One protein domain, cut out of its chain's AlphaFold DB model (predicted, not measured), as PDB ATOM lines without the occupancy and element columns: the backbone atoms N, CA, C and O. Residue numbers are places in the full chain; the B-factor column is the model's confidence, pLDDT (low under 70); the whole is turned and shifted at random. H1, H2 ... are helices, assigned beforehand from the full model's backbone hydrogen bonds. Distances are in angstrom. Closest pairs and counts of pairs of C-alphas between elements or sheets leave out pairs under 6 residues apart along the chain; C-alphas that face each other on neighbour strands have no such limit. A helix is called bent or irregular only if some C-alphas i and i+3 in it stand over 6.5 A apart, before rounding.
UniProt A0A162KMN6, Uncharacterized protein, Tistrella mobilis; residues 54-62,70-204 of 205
ATOM      1  N   GLU A  54     -30.477 -23.569 -30.890       74.56
ATOM      2  CA  GLU A  54     -30.106 -24.969 -30.634       74.56
ATOM      3  C   GLU A  54     -30.469 -25.895 -31.809       74.56
ATOM      4  O   GLU A  54     -29.709 -26.795 -32.166       74.56
ATOM      5  N   GLU A  55     -31.599 -25.628 -32.467       78.06
ATOM      6  CA  GLU A  55     -32.052 -26.374 -33.642       78.06
ATOM      7  C   GLU A  55     -31.276 -25.983 -34.908       78.06
ATOM      8  O   GLU A  55     -31.116 -26.809 -35.812       78.06
ATOM      9  N   ARG A  56     -30.736 -24.754 -34.977       78.25
ATOM     10  CA  ARG A  56     -29.928 -24.299 -36.122       78.25
ATOM     11  C   ARG A  56     -28.651 -25.108 -36.262       78.25
ATOM     12  O   ARG A  56     -28.358 -25.561 -37.363       78.25
ATOM     13  N   SER A  57     -27.927 -25.349 -35.170       75.62
ATOM     14  CA  SER A  57     -26.681 -26.128 -35.199       75.62
ATOM     15  C   SER A  57     -26.906 -27.547 -35.731       75.62
ATOM     16  O   SER A  57     -26.136 -28.038 -36.558       75.62
ATOM     17  N   VAL A  58     -28.007 -28.188 -35.320       79.00
ATOM     18  CA  VAL A  58     -28.396 -29.522 -35.805       79.00
ATOM     19  C   VAL A  58     -28.772 -29.480 -37.289       79.00
ATOM     20  O   VAL A  58     -28.321 -30.324 -38.063       79.00
ATOM     21  N   ALA A  59     -29.557 -28.484 -37.707       81.25
ATOM     22  CA  ALA A  59     -29.957 -28.318 -39.102       81.25
ATOM     23  C   ALA A  59     -28.761 -28.021 -40.026       81.25
ATOM     24  O   ALA A  59     -28.660 -28.616 -41.097       81.25
ATOM     25  N   ILE A  60     -27.817 -27.177 -39.604       83.50
ATOM     26  CA  ILE A  60     -26.581 -26.879 -40.343       83.50
ATOM     27  C   ILE A  60     -25.718 -28.137 -40.482       83.50
ATOM     28  O   ILE A  60     -25.261 -28.454 -41.581       83.50
ATOM     29  N   ALA A  61     -25.552 -28.909 -39.404       79.94
ATOM     30  CA  ALA A  61     -24.821 -30.174 -39.449       79.94
ATOM     31  C   ALA A  61     -25.483 -31.207 -40.380       79.94
ATOM     32  O   ALA A  61     -24.789 -32.013 -41.005       79.94
ATOM     33  N   ALA A  62     -26.815 -31.192 -40.491       80.62
ATOM     34  CA  ALA A  62     -27.542 -32.019 -41.448       80.62
ATOM     35  C   ALA A  62     -27.331 -31.542 -42.896       80.62
ATOM     36  O   ALA A  62     -27.081 -32.369 -43.772       80.62
ATOM     37  N   ASP A  70     -28.125 -27.420 -52.659       88.75
ATOM     38  CA  ASP A  70     -27.944 -26.229 -53.476       88.75
ATOM     39  C   ASP A  70     -27.071 -25.217 -52.714       88.75
ATOM     40  O   ASP A  70     -27.455 -24.655 -51.681       88.75
ATOM     41  N   ALA A  71     -25.859 -25.016 -53.227       89.81
ATOM     42  CA  ALA A  71     -24.862 -24.143 -52.630       89.81
ATOM     43  C   ALA A  71     -25.299 -22.664 -52.635       89.81
ATOM     44  O   ALA A  71     -25.031 -21.945 -51.669       89.81
ATOM     45  N   ALA A  72     -26.044 -22.230 -53.658       89.94
ATOM     46  CA  ALA A  72     -26.556 -20.866 -53.756       89.94
ATOM     47  C   ALA A  72     -27.696 -20.618 -52.759       89.94
ATOM     48  O   ALA A  72     -27.795 -19.530 -52.179       89.94
ATOM     49  N   ASP A  73     -28.538 -21.627 -52.518       87.62
ATOM     50  CA  ASP A  73     -29.530 -21.586 -51.441       87.62
ATOM     51  C   ASP A  73     -28.853 -21.489 -50.073       87.62
ATOM     52  O   ASP A  73     -29.207 -20.615 -49.278       87.62
ATOM     53  N   ALA A  74     -27.839 -22.322 -49.817       89.94
ATOM     54  CA  ALA A  74     -27.080 -22.297 -48.569       89.94
ATOM     55  C   ALA A  74     -26.438 -20.922 -48.319       89.94
ATOM     56  O   ALA A  74     -26.569 -20.367 -47.223       89.94
ATOM     57  N   ARG A  75     -25.824 -20.325 -49.349       93.44
ATOM     58  CA  ARG A  75     -25.275 -18.965 -49.286       93.44
ATOM     59  C   ARG A  75     -26.356 -17.926 -49.000       93.44
ATOM     60  O   ARG A  75     -26.167 -17.072 -48.138       93.44
ATOM     61  N   ARG A  76     -27.506 -17.984 -49.679       90.56
ATOM     62  CA  ARG A  76     -28.610 -17.035 -49.454       90.56
ATOM     63  C   ARG A  76     -29.123 -17.098 -48.020       90.56
ATOM     64  O   ARG A  76     -29.305 -16.061 -47.388       90.56
ATOM     65  N   THR A  77     -29.322 -18.306 -47.501       89.56
ATOM     66  CA  THR A  77     -29.718 -18.520 -46.109       89.56
ATOM     67  C   THR A  77     -28.658 -17.989 -45.150       89.56
ATOM     68  O   THR A  77     -29.014 -17.353 -44.164       89.56
ATOM     69  N   ALA A  78     -27.371 -18.175 -45.448       90.69
ATOM     70  CA  ALA A  78     -26.294 -17.618 -44.638       90.69
ATOM     71  C   ALA A  78     -26.379 -16.089 -44.533       90.69
ATOM     72  O   ALA A  78     -26.346 -15.541 -43.433       90.69
ATOM     73  N   LEU A  79     -26.541 -15.402 -45.667       89.81
ATOM     74  CA  LEU A  79     -26.658 -13.943 -45.700       89.81
ATOM     75  C   LEU A  79     -27.889 -13.463 -44.921       89.81
ATOM     76  O   LEU A  79     -27.782 -12.516 -44.150       89.81
ATOM     77  N   LEU A  80     -29.021 -14.168 -45.027       89.12
ATOM     78  CA  LEU A  80     -30.216 -13.877 -44.232       89.12
ATOM     79  C   LEU A  80     -29.970 -14.058 -42.724       89.12
ATOM     80  O   LEU A  80     -30.338 -13.190 -41.932       89.12
ATOM     81  N   LEU A  81     -29.311 -15.146 -42.307       87.19
ATOM     82  CA  LEU A  81     -28.975 -15.366 -40.894       87.19
ATOM     83  C   LEU A  81     -28.055 -14.269 -40.344       87.19
ATOM     84  O   LEU A  81     -28.264 -13.807 -39.220       87.19
ATOM     85  N   ARG A  82     -27.076 -13.825 -41.138       87.94
ATOM     86  CA  ARG A  82     -26.151 -12.751 -40.762       87.94
ATOM     87  C   ARG A  82     -26.861 -11.402 -40.662       87.94
ATOM     88  O   ARG A  82     -26.760 -10.743 -39.631       87.94
ATOM     89  N   ASP A  83     -27.556 -11.006 -41.725       86.50
ATOM     90  CA  ASP A  83     -28.002  -9.625 -41.927       86.50
ATOM     91  C   ASP A  83     -29.354  -9.346 -41.254       86.50
ATOM     92  O   ASP A  83     -29.565  -8.257 -40.723       86.50
ATOM     93  N   GLU A  84     -30.258 -10.330 -41.227       86.94
ATOM     94  CA  GLU A  84     -31.598 -10.167 -40.650       86.94
ATOM     95  C   GLU A  84     -31.720 -10.797 -39.264       86.94
ATOM     96  O   GLU A  84     -32.355 -10.229 -38.374       86.94
ATOM     97  N   CYS A  85     -31.121 -11.973 -39.062       85.06
ATOM     98  CA  CYS A  85     -31.284 -12.705 -37.808       85.06
ATOM     99  C   CYS A  85     -30.216 -12.368 -36.759       85.06
ATOM    100  O   CYS A  85     -30.324 -12.852 -35.631       85.06
ATOM    101  N   GLY A  86     -29.193 -11.582 -37.121       84.81
ATOM    102  CA  GLY A  86     -28.078 -11.244 -36.235       84.81
ATOM    103  C   GLY A  86     -27.347 -12.479 -35.702       84.81
ATOM    104  O   GLY A  86     -26.821 -12.443 -34.592       84.81
ATOM    105  N   ASP A  87     -27.344 -13.574 -36.468       84.56
ATOM    106  CA  ASP A  87     -26.707 -14.844 -36.119       84.56
ATOM    107  C   ASP A  87     -25.584 -15.143 -37.106       84.56
ATOM    108  O   ASP A  87     -25.708 -15.963 -38.027       84.56
ATOM    109  N   PRO A  88     -24.467 -14.432 -36.954       83.31
ATOM    110  CA  PRO A  88     -23.457 -14.488 -37.967       83.31
ATOM    111  C   PRO A  88     -22.621 -15.782 -37.782       83.31
ATOM    112  O   PRO A  88     -22.033 -16.269 -38.747       83.31
ATOM    113  N   GLY A  89     -22.594 -16.393 -36.587       83.12
ATOM    114  CA  GLY A  89     -21.900 -17.662 -36.336       83.12
ATOM    115  C   GLY A  89     -22.488 -18.814 -37.155       83.12
ATOM    116  O   GLY A  89     -21.758 -19.492 -37.882       83.12
ATOM    117  N   SER A  90     -23.817 -18.962 -37.129       85.56
ATOM    118  CA  SER A  90     -24.527 -19.907 -38.002       85.56
ATOM    119  C   SER A  90     -24.351 -19.567 -39.483       85.56
ATOM    120  O   SER A  90     -24.162 -20.463 -40.308       85.56
ATOM    121  N   ALA A  91     -24.378 -18.275 -39.830       88.62
ATOM    122  CA  ALA A  91     -24.136 -17.830 -41.200       88.62
ATOM    123  C   ALA A  91     -22.757 -18.266 -41.707       88.62
ATOM    124  O   ALA A  91     -22.644 -18.773 -42.818       88.62
ATOM    125  N   MET A  92     -21.718 -18.134 -40.883       87.50
ATOM    126  CA  MET A  92     -20.365 -18.540 -41.249       87.50
ATOM    127  C   MET A  92     -20.292 -20.025 -41.613       87.50
ATOM    128  O   MET A  92     -19.724 -20.376 -42.643       87.50
ATOM    129  N   HIS A  93     -20.929 -20.889 -40.820       87.00
ATOM    130  CA  HIS A  93     -20.947 -22.325 -41.106       87.00
ATOM    131  C   HIS A  93     -21.654 -22.633 -42.430       87.00
ATOM    132  O   HIS A  93     -21.181 -23.457 -43.212       87.00
ATOM    133  N   LEU A  94     -22.760 -21.946 -42.722       89.94
ATOM    134  CA  LEU A  94     -23.450 -22.096 -44.004       89.94
ATOM    135  C   LEU A  94     -22.627 -21.578 -45.186       89.94
ATOM    136  O   LEU A  94     -22.669 -22.195 -46.247       89.94
ATOM    137  N   LEU A  95     -21.862 -20.495 -45.020       91.50
ATOM    138  CA  LEU A  95     -20.952 -20.011 -46.061       91.50
ATOM    139  C   LEU A  95     -19.843 -21.030 -46.353       91.50
ATOM    140  O   LEU A  95     -19.528 -21.258 -47.520       91.50
ATOM    141  N   TRP A  96     -19.298 -21.697 -45.331       89.56
ATOM    142  CA  TRP A  96     -18.330 -22.783 -45.534       89.56
ATOM    143  C   TRP A  96     -18.937 -23.963 -46.280       89.56
ATOM    144  O   TRP A  96     -18.319 -24.499 -47.198       89.56
ATOM    145  N   ILE A  97     -20.161 -24.349 -45.920       89.50
ATOM    146  CA  ILE A  97     -20.887 -25.408 -46.619       89.50
ATOM    147  C   ILE A  97     -21.124 -25.000 -48.078       89.50
ATOM    148  O   ILE A  97     -20.787 -25.762 -48.978       89.50
ATOM    149  N   ALA A  98     -21.623 -23.793 -48.340       92.12
ATOM    150  CA  ALA A  98     -21.831 -23.298 -49.697       92.12
ATOM    151  C   ALA A  98     -20.528 -23.321 -50.519       92.12
ATOM    152  O   ALA A  98     -20.509 -23.848 -51.630       92.12
ATOM    153  N   ALA A  99     -19.414 -22.857 -49.943       91.31
ATOM    154  CA  ALA A  99     -18.100 -22.917 -50.579       91.31
ATOM    155  C   ALA A  99     -17.660 -24.362 -50.882       91.31
ATOM    156  O   ALA A  99     -17.190 -24.644 -51.986       91.31
ATOM    157  N   ARG A 100     -17.862 -25.300 -49.944       88.31
ATOM    158  CA  ARG A 100     -17.563 -26.733 -50.133       88.31
ATOM    159  C   ARG A 100     -18.405 -27.362 -51.246       88.31
ATOM    160  O   ARG A 100     -17.919 -28.235 -51.959       88.31
ATOM    161  N   HIS A 101     -19.642 -26.903 -51.408       87.94
ATOM    162  CA  HIS A 101     -20.567 -27.356 -52.448       87.94
ATOM    163  C   HIS A 101     -20.441 -26.570 -53.768       87.94
ATOM    164  O   HIS A 101     -21.242 -26.771 -54.679       87.94
ATOM    165  N   GLY A 102     -19.409 -25.729 -53.913       88.06
ATOM    166  CA  GLY A 102     -19.039 -25.102 -55.183       88.06
ATOM    167  C   GLY A 102     -19.611 -23.705 -55.428       88.06
ATOM    168  O   GLY A 102     -19.431 -23.180 -56.526       88.06
ATOM    169  N   ASP A 103     -20.255 -23.071 -54.441       92.56
ATOM    170  CA  ASP A 103     -20.603 -21.650 -54.545       92.56
ATOM    171  C   ASP A 103     -19.330 -20.797 -54.434       92.56
ATOM    172  O   ASP A 103     -18.753 -20.594 -53.361       92.56
ATOM    173  N   THR A 104     -18.880 -20.285 -55.576       93.00
ATOM    174  CA  THR A 104     -17.661 -19.479 -55.686       93.00
ATOM    175  C   THR A 104     -17.803 -18.102 -55.039       93.00
ATOM    176  O   THR A 104     -16.813 -17.542 -54.563       93.00
ATOM    177  N   ALA A 105     -19.020 -17.558 -54.953       94.75
ATOM    178  CA  ALA A 105     -19.281 -16.306 -54.255       94.75
ATOM    179  C   ALA A 105     -19.216 -16.497 -52.733       94.75
ATOM    180  O   ALA A 105     -18.738 -15.605 -52.030       94.75
ATOM    181  N   ALA A 106     -19.602 -17.674 -52.226       94.38
ATOM    182  CA  ALA A 106     -19.460 -18.003 -50.810       94.38
ATOM    183  C   ALA A 106     -17.991 -17.979 -50.355       94.38
ATOM    184  O   ALA A 106     -17.713 -17.529 -49.250       94.38
ATOM    185  N   VAL A 107     -17.032 -18.359 -51.210       94.44
ATOM    186  CA  VAL A 107     -15.587 -18.279 -50.900       94.44
ATOM    187  C   VAL A 107     -15.167 -16.845 -50.554       94.44
ATOM    188  O   VAL A 107     -14.452 -16.621 -49.574       94.44
ATOM    189  N   LEU A 108     -15.632 -15.865 -51.334       94.12
ATOM    190  CA  LEU A 108     -15.375 -14.452 -51.056       94.12
ATOM    191  C   LEU A 108     -16.091 -13.995 -49.778       94.12
ATOM    192  O   LEU A 108     -15.498 -13.270 -48.980       94.12
ATOM    193  N   ASP A 109     -17.332 -14.426 -49.560       93.75
ATOM    194  CA  ASP A 109     -18.085 -14.061 -48.357       93.75
ATOM    195  C   ASP A 109     -17.441 -14.616 -47.079       93.75
ATOM    196  O   ASP A 109     -17.413 -13.918 -46.065       93.75
ATOM    197  N   VAL A 110     -16.868 -15.826 -47.113       92.00
ATOM    198  CA  VAL A 110     -16.095 -16.374 -45.986       92.00
ATOM    199  C   VAL A 110     -14.886 -15.488 -45.691       92.00
ATOM    200  O   VAL A 110     -14.679 -15.103 -44.540       92.00
ATOM    201  N   ALA A 111     -14.118 -15.113 -46.723       92.50
ATOM    202  CA  ALA A 111     -12.962 -14.227 -46.566       92.50
ATOM    203  C   ALA A 111     -13.360 -12.913 -45.886       92.50
ATOM    204  O   ALA A 111     -12.764 -12.511 -44.888       92.50
ATOM    205  N   GLN A 112     -14.426 -12.289 -46.387       91.62
ATOM    206  CA  GLN A 112     -14.959 -11.036 -45.861       91.62
ATOM    207  C   GLN A 112     -15.487 -11.161 -44.435       91.62
ATOM    208  O   GLN A 112     -15.454 -10.189 -43.687       91.62
ATOM    209  N   THR A 113     -15.983 -12.336 -44.061       88.62
ATOM    210  CA  THR A 113     -16.503 -12.569 -42.718       88.62
ATOM    211  C   THR A 113     -15.371 -12.702 -41.696       88.62
ATOM    212  O   THR A 113     -15.539 -12.291 -40.552       88.62
ATOM    213  N   TYR A 114     -14.206 -13.217 -42.097       88.06
ATOM    214  CA  TYR A 114     -13.002 -13.219 -41.260       88.06
ATOM    215  C   TYR A 114     -12.247 -11.882 -41.251       88.06
ATOM    216  O   TYR A 114     -11.446 -11.650 -40.347       88.06
ATOM    217  N   ASP A 115     -12.457 -11.031 -42.253       90.56
ATOM    218  CA  ASP A 115     -11.659  -9.831 -42.491       90.56
ATOM    219  C   ASP A 115     -11.866  -8.754 -41.400       90.56
ATOM    220  O   ASP A 115     -12.945  -8.158 -41.324       90.56
ATOM    221  N   PRO A 116     -10.837  -8.432 -40.585       87.56
ATOM    222  CA  PRO A 116     -10.926  -7.404 -39.545       87.56
ATOM    223  C   PRO A 116     -11.136  -5.988 -40.090       87.56
ATOM    224  O   PRO A 116     -11.501  -5.090 -39.335       87.56
ATOM    225  N   THR A 117     -10.928  -5.761 -41.387       87.69
ATOM    226  CA  THR A 117     -11.186  -4.459 -42.015       87.69
ATOM    227  C   THR A 117     -12.667  -4.214 -42.298       87.69
ATOM    228  O   THR A 117     -13.047  -3.092 -42.641       87.69
ATOM    229  N   ARG A 118     -13.519  -5.240 -42.160       84.12
ATOM    230  CA  ARG A 118     -14.944  -5.161 -42.478       84.12
ATOM    231  C   ARG A 118     -15.814  -5.112 -41.229       84.12
ATOM    232  O   ARG A 118     -15.647  -5.863 -40.273       84.12
ATOM    233  N   THR A 119     -16.819  -4.245 -41.275       65.19
ATOM    234  CA  THR A 119     -17.900  -4.209 -40.291       65.19
ATOM    235  C   THR A 119     -18.872  -5.373 -40.534       65.19
ATOM    236  O   THR A 119     -19.212  -5.669 -41.677       65.19
ATOM    237  N   GLY A 120     -19.318  -6.046 -39.465       57.41
ATOM    238  CA  GLY A 120     -20.271  -7.170 -39.548       57.41
ATOM    239  C   GLY A 120     -19.655  -8.580 -39.582       57.41
ATOM    240  O   GLY A 120     -20.364  -9.534 -39.897       57.41
ATOM    241  N   SER A 121     -18.364  -8.718 -39.251       56.38
ATOM    242  CA  SER A 121     -17.696 -10.009 -39.004       56.38
ATOM    243  C   SER A 121     -18.478 -10.862 -38.002       56.38
ATOM    244  O   SER A 121     -18.917 -10.378 -36.957       56.38
ATOM    245  N   SER A 122     -18.635 -12.146 -38.317       48.59
ATOM    246  CA  SER A 122     -19.497 -13.068 -37.583       48.59
ATOM    247  C   SER A 122     -18.925 -13.727 -36.338       48.59
ATOM    248  O   SER A 122     -19.614 -14.459 -35.625       48.59
ATOM    249  N   GLY A 123     -17.653 -13.480 -36.089       55.09
ATOM    250  CA  GLY A 123     -16.915 -13.964 -34.941       55.09
ATOM    251  C   GLY A 123     -15.808 -12.977 -34.622       55.09
ATOM    252  O   GLY A 123     -15.800 -11.861 -35.141       55.09
ATOM    253  N   VAL A 124     -14.865 -13.386 -33.775       59.41
ATOM    254  CA  VAL A 124     -13.614 -12.643 -33.588       59.41
ATOM    255  C   VAL A 124     -12.930 -12.609 -34.962       59.41
ATOM    256  O   VAL A 124     -12.513 -13.679 -35.406       59.41
ATOM    257  N   PRO A 125     -12.883 -11.468 -35.680       71.12
ATOM    258  CA  PRO A 125     -12.275 -11.417 -37.005       71.12
ATOM    259  C   PRO A 125     -10.823 -11.894 -36.917       71.12
ATOM    260  O   PRO A 125     -10.118 -11.584 -35.952       71.12
ATOM    261  N   LYS A 126     -10.385 -12.677 -37.907       86.56
ATOM    262  CA  LYS A 126      -9.047 -13.273 -37.936       86.56
ATOM    263  C   LYS A 126      -8.376 -13.024 -39.280       86.56
ATOM    264  O   LYS A 126      -8.843 -13.504 -40.312       86.56
ATOM    265  N   ALA A 127      -7.250 -12.315 -39.265       87.94
ATOM    266  CA  ALA A 127      -6.588 -11.895 -40.498       87.94
ATOM    267  C   ALA A 127      -5.992 -13.074 -41.282       87.94
ATOM    268  O   ALA A 127      -6.059 -13.090 -42.505       87.94
ATOM    269  N   GLU A 128      -5.433 -14.072 -40.598       88.38
ATOM    270  CA  GLU A 128      -4.806 -15.222 -41.259       88.38
ATOM    271  C   GLU A 128      -5.825 -16.081 -42.048       88.38
ATOM    272  O   GLU A 128      -5.614 -16.294 -43.245       88.38
ATOM    273  N   PRO A 129      -6.978 -16.488 -41.476       89.00
ATOM    274  CA  PRO A 129      -8.055 -17.096 -42.253       89.00
ATOM    275  C   PRO A 129      -8.543 -16.208 -43.403       89.00
ATOM    276  O   PRO A 129      -8.678 -16.695 -44.525       89.00
ATOM    277  N   ALA A 130      -8.759 -14.907 -43.171       91.38
ATOM    278  CA  ALA A 130      -9.185 -13.989 -44.230       91.38
ATOM    279  C   ALA A 130      -8.195 -13.977 -45.408       91.38
ATOM    280  O   ALA A 130      -8.603 -14.064 -46.567       91.38
ATOM    281  N   TYR A 131      -6.891 -13.939 -45.112       93.88
ATOM    282  CA  TYR A 131      -5.819 -13.983 -46.104       93.88
ATOM    283  C   TYR A 131      -5.888 -15.247 -46.970       93.88
ATOM    284  O   TYR A 131      -5.854 -15.157 -48.201       93.88
ATOM    285  N   LEU A 132      -6.044 -16.423 -46.352       92.94
ATOM    286  CA  LEU A 132      -6.146 -17.687 -47.081       92.94
ATOM    287  C   LEU A 132      -7.393 -17.734 -47.982       92.94
ATOM    288  O   LEU A 132      -7.298 -18.087 -49.160       92.94
ATOM    289  N   TRP A 133      -8.551 -17.330 -47.456       94.12
ATOM    290  CA  TRP A 133      -9.813 -17.352 -48.197       94.12
ATOM    291  C   TRP A 133      -9.843 -16.342 -49.351       94.12
ATOM    292  O   TRP A 133     -10.317 -16.677 -50.439       94.12
ATOM    293  N   TYR A 134      -9.258 -15.150 -49.189       95.75
ATOM    294  CA  TYR A 134      -9.114 -14.216 -50.308       95.75
ATOM    295  C   TYR A 134      -8.240 -14.787 -51.426       95.75
ATOM    296  O   TYR A 134      -8.564 -14.632 -52.604       95.75
ATOM    297  N   ARG A 135      -7.160 -15.502 -51.093       96.31
ATOM    298  CA  ARG A 135      -6.331 -16.167 -52.110       96.31
ATOM    299  C   ARG A 135      -7.062 -17.296 -52.821       96.31
ATOM    300  O   ARG A 135      -6.827 -17.499 -54.007       96.31
ATOM    301  N   CYS A 136      -7.969 -17.999 -52.148       95.00
ATOM    302  CA  CYS A 136      -8.874 -18.922 -52.827       95.00
ATOM    303  C   CYS A 136      -9.817 -18.187 -53.787       95.00
ATOM    304  O   CYS A 136      -9.984 -18.619 -54.928       95.00
ATOM    305  N   ALA A 137     -10.375 -17.049 -53.368       95.75
ATOM    306  CA  ALA A 137     -11.281 -16.253 -54.192       95.75
ATOM    307  C   ALA A 137     -10.620 -15.698 -55.473       95.75
ATOM    308  O   ALA A 137     -11.307 -15.499 -56.472       95.75
ATOM    309  N   LEU A 138      -9.291 -15.527 -55.497       96.69
ATOM    310  CA  LEU A 138      -8.542 -15.137 -56.703       96.69
ATOM    311  C   LEU A 138      -8.629 -16.155 -57.855       96.69
ATOM    312  O   LEU A 138      -8.368 -15.780 -58.996       96.69
ATOM    313  N   ASN A 139      -8.987 -17.420 -57.596       95.19
ATOM    314  CA  ASN A 139      -9.172 -18.411 -58.668       95.19
ATOM    315  C   ASN A 139     -10.434 -18.165 -59.494       95.19
ATOM    316  O   ASN A 139     -10.567 -18.726 -60.580       95.19
ATOM    317  N   TYR A 140     -11.365 -17.363 -58.981       94.31
ATOM    318  CA  TYR A 140     -12.665 -17.168 -59.593       94.31
ATOM    319  C   TYR A 140     -12.733 -15.767 -60.216       94.31
ATOM    320  O   TYR A 140     -12.692 -14.769 -59.491       94.31
ATOM    321  N   PRO A 141     -12.813 -15.653 -61.558       94.88
ATOM    322  CA  PRO A 141     -12.688 -14.368 -62.250       94.88
ATOM    323  C   PRO A 141     -13.695 -13.305 -61.800       94.88
ATOM    324  O   PRO A 141     -13.355 -12.126 -61.745       94.88
ATOM    325  N   GLU A 142     -14.915 -13.716 -61.445       95.31
ATOM    326  CA  GLU A 142     -15.976 -12.812 -60.985       95.31
ATOM    327  C   GLU A 142     -15.674 -12.195 -59.608       95.31
ATOM    328  O   GLU A 142     -16.106 -11.081 -59.313       95.31
ATOM    329  N   GLN A 143     -14.897 -12.887 -58.772       95.75
ATOM    330  CA  GLN A 143     -14.545 -12.471 -57.414       95.75
ATOM    331  C   GLN A 143     -13.131 -11.880 -57.333       95.75
ATOM    332  O   GLN A 143     -12.830 -11.155 -56.383       95.75
ATOM    333  N   ALA A 144     -12.269 -12.140 -58.321       95.25
ATOM    334  CA  ALA A 144     -10.841 -11.831 -58.273       95.25
ATOM    335  C   ALA A 144     -10.535 -10.354 -57.971       95.25
ATOM    336  O   ALA A 144      -9.656 -10.063 -57.160       95.25
ATOM    337  N   ALA A 145     -11.280  -9.412 -58.559       96.88
ATOM    338  CA  ALA A 145     -11.081  -7.984 -58.299       96.88
ATOM    339  C   ALA A 145     -11.418  -7.603 -56.845       96.88
ATOM    340  O   ALA A 145     -10.664  -6.875 -56.197       96.88
ATOM    341  N   ALA A 146     -12.525  -8.129 -56.313       96.25
ATOM    342  CA  ALA A 146     -12.923  -7.900 -54.927       96.25
ATOM    343  C   ALA A 146     -11.952  -8.572 -53.945       96.25
ATOM    344  O   ALA A 146     -11.599  -7.979 -52.928       96.25
ATOM    345  N   ALA A 147     -11.475  -9.772 -54.276       96.69
ATOM    346  CA  ALA A 147     -10.491 -10.497 -53.485       96.69
ATOM    347  C   ALA A 147      -9.134  -9.777 -53.439       96.69
ATOM    348  O   ALA A 147      -8.556  -9.634 -52.365       96.69
ATOM    349  N   ALA A 148      -8.656  -9.256 -54.573       97.44
ATOM    350  CA  ALA A 148      -7.430  -8.463 -54.631       97.44
ATOM    351  C   ALA A 148      -7.541  -7.169 -53.804       97.44
ATOM    352  O   ALA A 148      -6.617  -6.822 -53.070       97.44
ATOM    353  N   GLY A 149      -8.689  -6.483 -53.869       97.19
ATOM    354  CA  GLY A 149      -8.966  -5.324 -53.015       97.19
ATOM    355  C   GLY A 149      -8.989  -5.681 -51.524       97.19
ATOM    356  O   GLY A 149      -8.402  -4.968 -50.711       97.19
ATOM    357  N   GLY A 150      -9.606  -6.812 -51.173       95.38
ATOM    358  CA  GLY A 150      -9.610  -7.359 -49.816       95.38
ATOM    359  C   GLY A 150      -8.204  -7.657 -49.292       95.38
ATOM    360  O   GLY A 150      -7.852  -7.202 -48.208       95.38
ATOM    361  N   LEU A 151      -7.358  -8.322 -50.089       96.75
ATOM    362  CA  LEU A 151      -5.955  -8.581 -49.741       96.75
ATOM    363  C   LEU A 151      -5.169  -7.293 -49.500       96.75
ATOM    364  O   LEU A 151      -4.443  -7.198 -48.511       96.75
ATOM    365  N   ALA A 152      -5.331  -6.288 -50.362       96.69
ATOM    366  CA  ALA A 152      -4.644  -5.010 -50.200       96.69
ATOM    367  C   ALA A 152      -5.038  -4.314 -48.885       96.69
ATOM    368  O   ALA A 152      -4.164  -3.871 -48.131       96.69
ATOM    369  N   ASN A 153      -6.338  -4.273 -48.577       95.38
ATOM    370  CA  ASN A 153      -6.850  -3.697 -47.332       95.38
ATOM    371  C   ASN A 153      -6.356  -4.474 -46.109       95.38
ATOM    372  O   ASN A 153      -5.875  -3.875 -45.145       95.38
ATOM    373  N   LEU A 154      -6.418  -5.803 -46.171       94.69
ATOM    374  CA  LEU A 154      -5.982  -6.682 -45.097       94.69
ATOM    375  C   LEU A 154      -4.487  -6.516 -44.811       94.69
ATOM    376  O   LEU A 154      -4.099  -6.375 -43.654       94.69
ATOM    377  N   LYS A 155      -3.643  -6.455 -45.848       95.50
ATOM    378  CA  LYS A 155      -2.197  -6.238 -45.699       95.50
ATOM    379  C   LYS A 155      -1.894  -4.906 -45.024       95.50
ATOM    380  O   LYS A 155      -1.074  -4.851 -44.103       95.50
ATOM    381  N   ALA A 156      -2.555  -3.838 -45.471       94.69
ATOM    382  CA  ALA A 156      -2.410  -2.514 -44.879       94.69
ATOM    383  C   ALA A 156      -2.829  -2.521 -43.403       94.69
ATOM    384  O   ALA A 156      -2.117  -1.986 -42.552       94.69
ATOM    385  N   TRP A 157      -3.940  -3.190 -43.087       93.44
ATOM    386  CA  TRP A 157      -4.428  -3.314 -41.720       93.44
ATOM    387  C   TRP A 157      -3.476  -4.112 -40.830       93.44
ATOM    388  O   TRP A 157      -3.103  -3.609 -39.774       93.44
ATOM    389  N   VAL A 158      -3.017  -5.296 -41.257       92.38
ATOM    390  CA  VAL A 158      -2.062  -6.115 -40.486       92.38
ATOM    391  C   VAL A 158      -0.779  -5.326 -40.233       92.38
ATOM    392  O   VAL A 158      -0.317  -5.264 -39.100       92.38
ATOM    393  N   THR A 159      -0.258  -4.633 -41.248       92.81
ATOM    394  CA  THR A 159       0.939  -3.785 -41.108       92.81
ATOM    395  C   THR A 159       0.741  -2.685 -40.059       92.81
ATOM    396  O   THR A 159       1.628  -2.437 -39.243       92.81
ATOM    397  N   ALA A 160      -0.426  -2.038 -40.050       91.50
ATOM    398  CA  ALA A 160      -0.736  -0.970 -39.101       91.50
ATOM    399  C   ALA A 160      -1.027  -1.484 -37.677       91.50
ATOM    400  O   ALA A 160      -0.724  -0.793 -36.704       91.50
ATOM    401  N   HIS A 161      -1.586  -2.690 -37.540       89.25
ATOM    402  CA  HIS A 161      -2.117  -3.197 -36.271       89.25
ATOM    403  C   HIS A 161      -1.291  -4.337 -35.656       89.25
ATOM    404  O   HIS A 161      -1.549  -4.699 -34.513       89.25
ATOM    405  N   MET A 162      -0.249  -4.863 -36.312       87.00
ATOM    406  CA  MET A 162       0.553  -5.996 -35.798       87.00
ATOM    407  C   MET A 162       1.137  -5.777 -34.389       87.00
ATOM    408  O   MET A 162       1.396  -6.733 -33.658       87.00
ATOM    409  N   ASN A 163       1.319  -4.517 -33.983       87.75
ATOM    410  CA  ASN A 163       1.859  -4.141 -32.674       87.75
ATOM    411  C   ASN A 163       0.781  -3.734 -31.650       87.75
ATOM    412  O   ASN A 163       1.105  -3.502 -30.481       87.75
ATOM    413  N   THR A 164      -0.488  -3.645 -32.052       88.38
ATOM    414  CA  THR A 164      -1.597  -3.255 -31.174       88.38
ATOM    415  C   THR A 164      -2.221  -4.487 -30.505       88.38
ATOM    416  O   THR A 164      -2.109  -5.603 -31.019       88.38
ATOM    417  N   PRO A 165      -2.888  -4.339 -29.343       85.94
ATOM    418  CA  PRO A 165      -3.651  -5.436 -28.741       85.94
ATOM    419  C   PRO A 165      -4.696  -6.028 -29.696       85.94
ATOM    420  O   PRO A 165      -4.864  -7.243 -29.737       85.94
ATOM    421  N   GLU A 166      -5.338  -5.171 -30.489       82.94
ATOM    422  CA  GLU A 166      -6.335  -5.548 -31.489       82.94
ATOM    423  C   GLU A 166      -5.733  -6.445 -32.576       82.94
ATOM    424  O   GLU A 166      -6.193  -7.573 -32.759       82.94
ATOM    425  N   GLY A 167      -4.643  -6.020 -33.225       82.38
ATOM    426  CA  GLY A 167      -3.991  -6.846 -34.241       82.38
ATOM    427  C   GLY A 167      -3.433  -8.146 -33.677       82.38
ATOM    428  O   GLY A 167      -3.581  -9.195 -34.299       82.38
ATOM    429  N   ARG A 168      -2.896  -8.134 -32.450       82.69
ATOM    430  CA  ARG A 168      -2.456  -9.372 -31.785       82.69
ATOM    431  C   ARG A 168      -3.601 -10.355 -31.547       82.69
ATOM    432  O   ARG A 168      -3.394 -11.555 -31.692       82.69
ATOM    433  N   SER A 169      -4.794  -9.868 -31.207       81.50
ATOM    434  CA  SER A 169      -5.969 -10.728 -31.025       81.50
ATOM    435  C   SER A 169      -6.494 -11.315 -32.343       81.50
ATOM    436  O   SER A 169      -7.004 -12.431 -32.345       81.50
ATOM    437  N   ALA A 170      -6.302 -10.610 -33.463       83.62
ATOM    438  CA  ALA A 170      -6.765 -11.034 -34.785       83.62
ATOM    439  C   ALA A 170      -5.826 -12.025 -35.509       83.62
ATOM    440  O   ALA A 170      -6.268 -12.699 -36.438       83.62
ATOM    441  N   VAL A 171      -4.540 -12.124 -35.136       78.31
ATOM    442  CA  VAL A 171      -3.540 -12.998 -35.810       78.31
ATOM    443  C   VAL A 171      -2.920 -14.056 -34.872       78.31
ATOM    444  O   VAL A 171      -2.078 -14.830 -35.293       78.31
ATOM    445  N   LEU A 172      -3.380 -14.147 -33.616       66.69
ATOM    446  CA  LEU A 172      -2.977 -15.115 -32.571       66.69
ATOM    447  C   LEU A 172      -1.630 -14.901 -31.835       66.69
ATOM    448  O   LEU A 172      -1.565 -15.273 -30.663       66.69
ATOM    449  N   PRO A 173      -0.537 -14.376 -32.409       79.38
ATOM    450  CA  PRO A 173       0.393 -13.476 -31.687       79.38
ATOM    451  C   PRO A 173       1.139 -12.494 -32.629       79.38
ATOM    452  O   PRO A 173       1.030 -12.568 -33.849       79.38
ATOM    453  N   GLN A 174       1.971 -11.587 -32.088       81.94
ATOM    454  CA  GLN A 174       2.798 -10.674 -32.911       81.94
ATOM    455  C   GLN A 174       3.731 -11.428 -33.878       81.94
ATOM    456  O   GLN A 174       3.931 -10.983 -35.003       81.94
ATOM    457  N   ALA A 175       4.281 -12.571 -33.455       85.56
ATOM    458  CA  ALA A 175       5.125 -13.409 -34.305       85.56
ATOM    459  C   ALA A 175       4.371 -13.901 -35.552       85.56
ATOM    460  O   ALA A 175       4.878 -13.732 -36.652       85.56
ATOM    461  N   ALA A 176       3.125 -14.371 -35.408       85.94
ATOM    462  CA  ALA A 176       2.343 -14.803 -36.567       85.94
ATOM    463  C   ALA A 176       2.001 -13.639 -37.504       85.94
ATOM    464  O   ALA A 176       1.924 -13.838 -38.708       85.94
ATOM    465  N   ALA A 177       1.838 -12.412 -36.992       86.81
ATOM    466  CA  ALA A 177       1.674 -11.246 -37.860       86.81
ATOM    467  C   ALA A 177       2.927 -10.982 -38.714       86.81
ATOM    468  O   ALA A 177       2.794 -10.665 -39.895       86.81
ATOM    469  N   TYR A 178       4.131 -11.150 -38.153       90.12
ATOM    470  CA  TYR A 178       5.372 -11.074 -38.928       90.12
ATOM    471  C   TYR A 178       5.492 -12.220 -39.931       90.12
ATOM    472  O   TYR A 178       5.750 -11.949 -41.099       90.12
ATOM    473  N   ASP A 179       5.250 -13.460 -39.505       90.81
ATOM    474  CA  ASP A 179       5.320 -14.636 -40.380       90.81
ATOM    475  C   ASP A 179       4.321 -14.522 -41.547       90.81
ATOM    476  O   ASP A 179       4.653 -14.812 -42.698       90.81
ATOM    477  N   LEU A 180       3.113 -14.012 -41.278       89.69
ATOM    478  CA  LEU A 180       2.091 -13.733 -42.288       89.69
ATOM    479  C   LEU A 180       2.550 -12.666 -43.292       89.69
ATOM    480  O   LEU A 180       2.334 -12.821 -44.494       89.69
ATOM    481  N   LEU A 181       3.160 -11.574 -42.817       92.38
ATOM    482  CA  LEU A 181       3.653 -10.498 -43.681       92.38
ATOM    483  C   LEU A 181       4.876 -10.923 -44.504       92.38
ATOM    484  O   LEU A 181       4.960 -10.558 -45.677       92.38
ATOM    485  N   ASP A 182       5.790 -11.697 -43.920       94.19
ATOM    486  CA  ASP A 182       6.972 -12.242 -44.599       94.19
ATOM    487  C   ASP A 182       6.567 -13.233 -45.703       94.19
ATOM    488  O   ASP A 182       7.047 -13.170 -46.836       94.19
ATOM    489  N   GLY A 183       5.583 -14.087 -45.412       91.31
ATOM    490  CA  GLY A 183       5.014 -15.047 -46.356       91.31
ATOM    491  C   GLY A 183       3.991 -14.474 -47.344       91.31
ATOM    492  O   GLY A 183       3.434 -15.240 -48.141       91.31
ATOM    493  N   TRP A 184       3.716 -13.165 -47.315       94.69
ATOM    494  CA  TRP A 184       2.584 -12.578 -48.031       94.69
ATOM    495  C   TRP A 184       2.723 -12.677 -49.554       94.69
ATOM    496  O   TRP A 184       3.605 -12.086 -50.181       94.69
ATOM    497  N   LYS A 185       1.766 -13.360 -50.175       93.88
ATOM    498  CA  LYS A 185       1.621 -13.519 -51.628       93.88
ATOM    499  C   LYS A 185       0.203 -13.196 -52.079       93.88
ATOM    500  O   LYS A 185      -0.740 -13.808 -51.583       93.88
ATOM    501  N   ASP A 186       0.084 -12.334 -53.085       91.56
ATOM    502  CA  ASP A 186      -1.180 -11.982 -53.754       91.56
ATOM    503  C   ASP A 186      -1.457 -12.900 -54.954       91.56
ATOM    504  O   ASP A 186      -1.905 -12.474 -56.017       91.56
ATOM    505  N   THR A 187      -1.120 -14.182 -54.814       93.69
ATOM    506  CA  THR A 187      -1.331 -15.193 -55.853       93.69
ATOM    507  C   THR A 187      -2.406 -16.177 -55.414       93.69
ATOM    508  O   THR A 187      -2.473 -16.498 -54.218       93.69
ATOM    509  N   PRO A 188      -3.208 -16.704 -56.356       94.44
ATOM    510  CA  PRO A 188      -4.214 -17.700 -56.034       94.44
ATOM    511  C   PRO A 188      -3.592 -18.936 -55.376       94.44
ATOM    512  O   PRO A 188      -2.434 -19.285 -55.633       94.44
ATOM    513  N   VAL A 189      -4.369 -19.584 -54.512       93.50
ATOM    514  CA  VAL A 189      -4.072 -20.919 -53.969       93.50
ATOM    515  C   VAL A 189      -5.157 -21.893 -54.397       93.50
ATOM    516  O   VAL A 189      -6.292 -21.459 -54.553       93.50
ATOM    517  N   PRO A 190      -4.854 -23.186 -54.562       88.25
ATOM    518  CA  PRO A 190      -5.866 -24.181 -54.890       88.25
ATOM    519  C   PRO A 190      -7.098 -24.107 -53.955       88.25
ATOM    520  O   PRO A 190      -6.920 -23.957 -52.743       88.25
ATOM    521  N   PRO A 191      -8.341 -24.173 -54.479       78.69
ATOM    522  CA  PRO A 191      -9.561 -24.055 -53.669       78.69
ATOM    523  C   PRO A 191      -9.703 -25.092 -52.544       78.69
ATOM    524  O   PRO A 191     -10.347 -24.836 -51.531       78.69
ATOM    525  N   ASP A 192      -9.090 -26.262 -52.692       81.25
ATOM    526  CA  ASP A 192      -9.040 -27.307 -51.671       81.25
ATOM    527  C   ASP A 192      -8.203 -26.901 -50.450       81.25
ATOM    528  O   ASP A 192      -8.475 -27.375 -49.345       81.25
ATOM    529  N   ALA A 193      -7.237 -25.989 -50.604       82.75
ATOM    530  CA  ALA A 193      -6.378 -25.541 -49.512       82.75
ATOM    531  C   ALA A 193      -7.156 -24.772 -48.429       82.75
ATOM    532  O   ALA A 193      -6.946 -25.017 -47.243       82.75
ATOM    533  N   CYS A 194      -8.075 -23.876 -48.807       82.25
ATOM    534  CA  CYS A 194      -8.891 -23.136 -47.831       82.25
ATOM    535  C   CYS A 194      -9.961 -24.009 -47.170       82.25
ATOM    536  O   CYS A 194     -10.188 -23.868 -45.969       82.25
ATOM    537  N   ILE A 195     -10.578 -24.932 -47.914       77.94
ATOM    538  CA  ILE A 195     -11.569 -25.865 -47.354       77.94
ATOM    539  C   ILE A 195     -10.886 -26.811 -46.358       77.94
ATOM    540  O   ILE A 195     -11.360 -26.970 -45.236       77.94
ATOM    541  N   SER A 196      -9.730 -27.370 -46.723       78.44
ATOM    542  CA  SER A 196      -8.992 -28.303 -45.862       78.44
ATOM    543  C   SER A 196      -8.441 -27.634 -44.603       78.44
ATOM    544  O   SER A 196      -8.496 -28.225 -43.528       78.44
ATOM    545  N   ALA A 197      -7.923 -26.406 -44.714       74.12
ATOM    546  CA  ALA A 197      -7.428 -25.654 -43.559       74.12
ATOM    547  C   ALA A 197      -8.553 -25.325 -42.568       74.12
ATOM    548  O   ALA A 197      -8.354 -25.360 -41.356       74.12
ATOM    549  N   HIS A 198      -9.747 -25.037 -43.083       73.25
ATOM    550  CA  HIS A 198     -10.916 -24.830 -42.249       73.25
ATOM    551  C   HIS A 198     -11.354 -26.129 -41.542       73.25
ATOM    552  O   HIS A 198     -11.543 -26.119 -40.328       73.25
ATOM    553  N   ASP A 199     -11.402 -27.256 -42.259       72.12
ATOM    554  CA  ASP A 199     -11.746 -28.564 -41.680       72.12
ATOM    555  C   ASP A 199     -10.765 -29.001 -40.577       72.12
ATOM    556  O   ASP A 199     -11.169 -29.632 -39.602       72.12
ATOM    557  N   GLN A 200      -9.477 -28.667 -40.707       68.31
ATOM    558  CA  GLN A 200      -8.470 -28.905 -39.665       68.31
ATOM    559  C   GLN A 200      -8.709 -28.022 -38.433       68.31
ATOM    560  O   GLN A 200      -8.710 -28.522 -37.308       68.31
ATOM    561  N   ALA A 201      -8.993 -26.733 -38.646       61.78
ATOM    562  CA  ALA A 201      -9.287 -25.796 -37.563       61.78
ATOM    563  C   ALA A 201     -10.532 -26.207 -36.753       61.78
ATOM    564  O   ALA A 201     -10.522 -26.095 -35.526       61.78
ATOM    565  N   ASP A 202     -11.568 -26.733 -37.412       59.78
ATOM    566  CA  ASP A 202     -12.776 -27.248 -36.751       59.78
ATOM    567  C   ASP A 202     -12.515 -28.529 -35.940       59.78
ATOM    568  O   ASP A 202     -13.189 -28.781 -34.937       59.78
ATOM    569  N   ARG A 203     -11.520 -29.336 -36.333       52.38
ATOM    570  CA  ARG A 203     -11.101 -30.538 -35.588       52.38
ATOM    571  C   ARG A 203     -10.130 -30.243 -34.440       52.38
ATOM    572  O   ARG A 203      -9.868 -31.145 -33.645       52.38
ATOM    573  N   GLY A 204      -9.650 -29.003 -34.313       51.16
ATOM    574  CA  GLY A 204      -8.668 -28.607 -33.299       51.16
ATOM    575  C   GLY A 204      -7.283 -29.225 -33.518       51.16
ATOM    576  O   GLY A 204      -6.575 -29.469 -32.540       51.16
TER     577      GLY A 204
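AT A GLANCE: This is residues 54 to 62 and 70 to 204 of the 205 residues of an uncharacterized protein of Tistrella mobilis (UniProt A0A162KMN6). Five helices, H2 to H6, stand side by side in a zigzag layer, each folding back along the one before, and H9 packs across one side of this layer, chiefly on H5. H1 packs on H3 towards one end of the layer, and the short H7 and H8 pack at the other end, by H5 and H6. The printed part has 144 residues, with nine named helices, H1 to H9 in chain order, and no named strand; the class is all helix. It is compact, with a radius of gyration of the C-alphas of 14.7 A, and spans 40 by 32 by 28 A.

IN THESE COORDINATES: H1 is residues 54 to 62, 13.2 A long, with C-alpha 54 at (-30.106, -24.969, -30.634). H2 is residues 71 to 83, 18.3 A, and H3 residues 88 to 100, 18.2 A. H4 is residues 104 to 114, 16.4 A, and H5 residues 127 to 137, 15.1 A. H6, residues 141 to 161, is the longest at 30.2 A; it is irregular, with C-alphas 142 and 145 7.4 A apart. H7 is residues 165 to 171, 10.4 A, and H8 residues 174 to 182, 12.5 A. H9 is residues 191 to 203, 19.3 A, ending with C-alpha 203 at (-11.101, -30.538, -35.588).

HOW THE PARTS SIT: H2, H3, H4, H5, H6 and H9 form a bundle, a group of helices set together. H2 and H3 are a hairpin, a shallow tilt of 16 degrees, opposite ways; their closest C-alphas, of Ala 78 and Ala 91, are 4.1 A apart. H1 touches residues 90 to 94 of H3, the same way at 5 degrees, a shallow tilt; the closest C-alphas are those of Ile 60 and Leu 94, 6.8 A. H3 and H4 are a hairpin at 34.8 degrees, only just short of steep, closest at the C-alphas of Ala 99 and Ala 106, 5.1 A. The hairpin of H4 and H5 has the C-alphas of Ala 111 and Ala 130 closest, 4.4 A, and that of H5 and H6 those of Tyr 134 and Ala 147, 5.1 A. H9 touches H5 with residues 191 to 194, closest at the C-alphas of Pro 191 and Cys 136, 5.2 A. H7 touches H5, with the C-alphas of Val 171 and Ala 127 closest, 5.7 A. H8 touches H6 at a steep tilt of 46 degrees, with the C-alphas of Ala 177 and Val 158 closest, 6.9 A. Every O i to N i+4 pair is within hydrogen-bond range in H2, H3, H5, H7 and H8, against 4 of 5 in H1, 6 of 7 in H4, 15 of 17 in H6 and 8 of 9 in H9.

THE WHOLE: The C-alphas of Glu 55 and Asp 182 are the two farthest apart, 42.9 A. Residues 63 to 69 are not printed, and C-alphas 62 and 70 are 13.4 A apart across this cut. The link from H4 to H5, residues 115 to 126, is long. The mean pLDDT of the printed part is 86.2; residues 119 to 124, 172 and 200 to 204 are under 70.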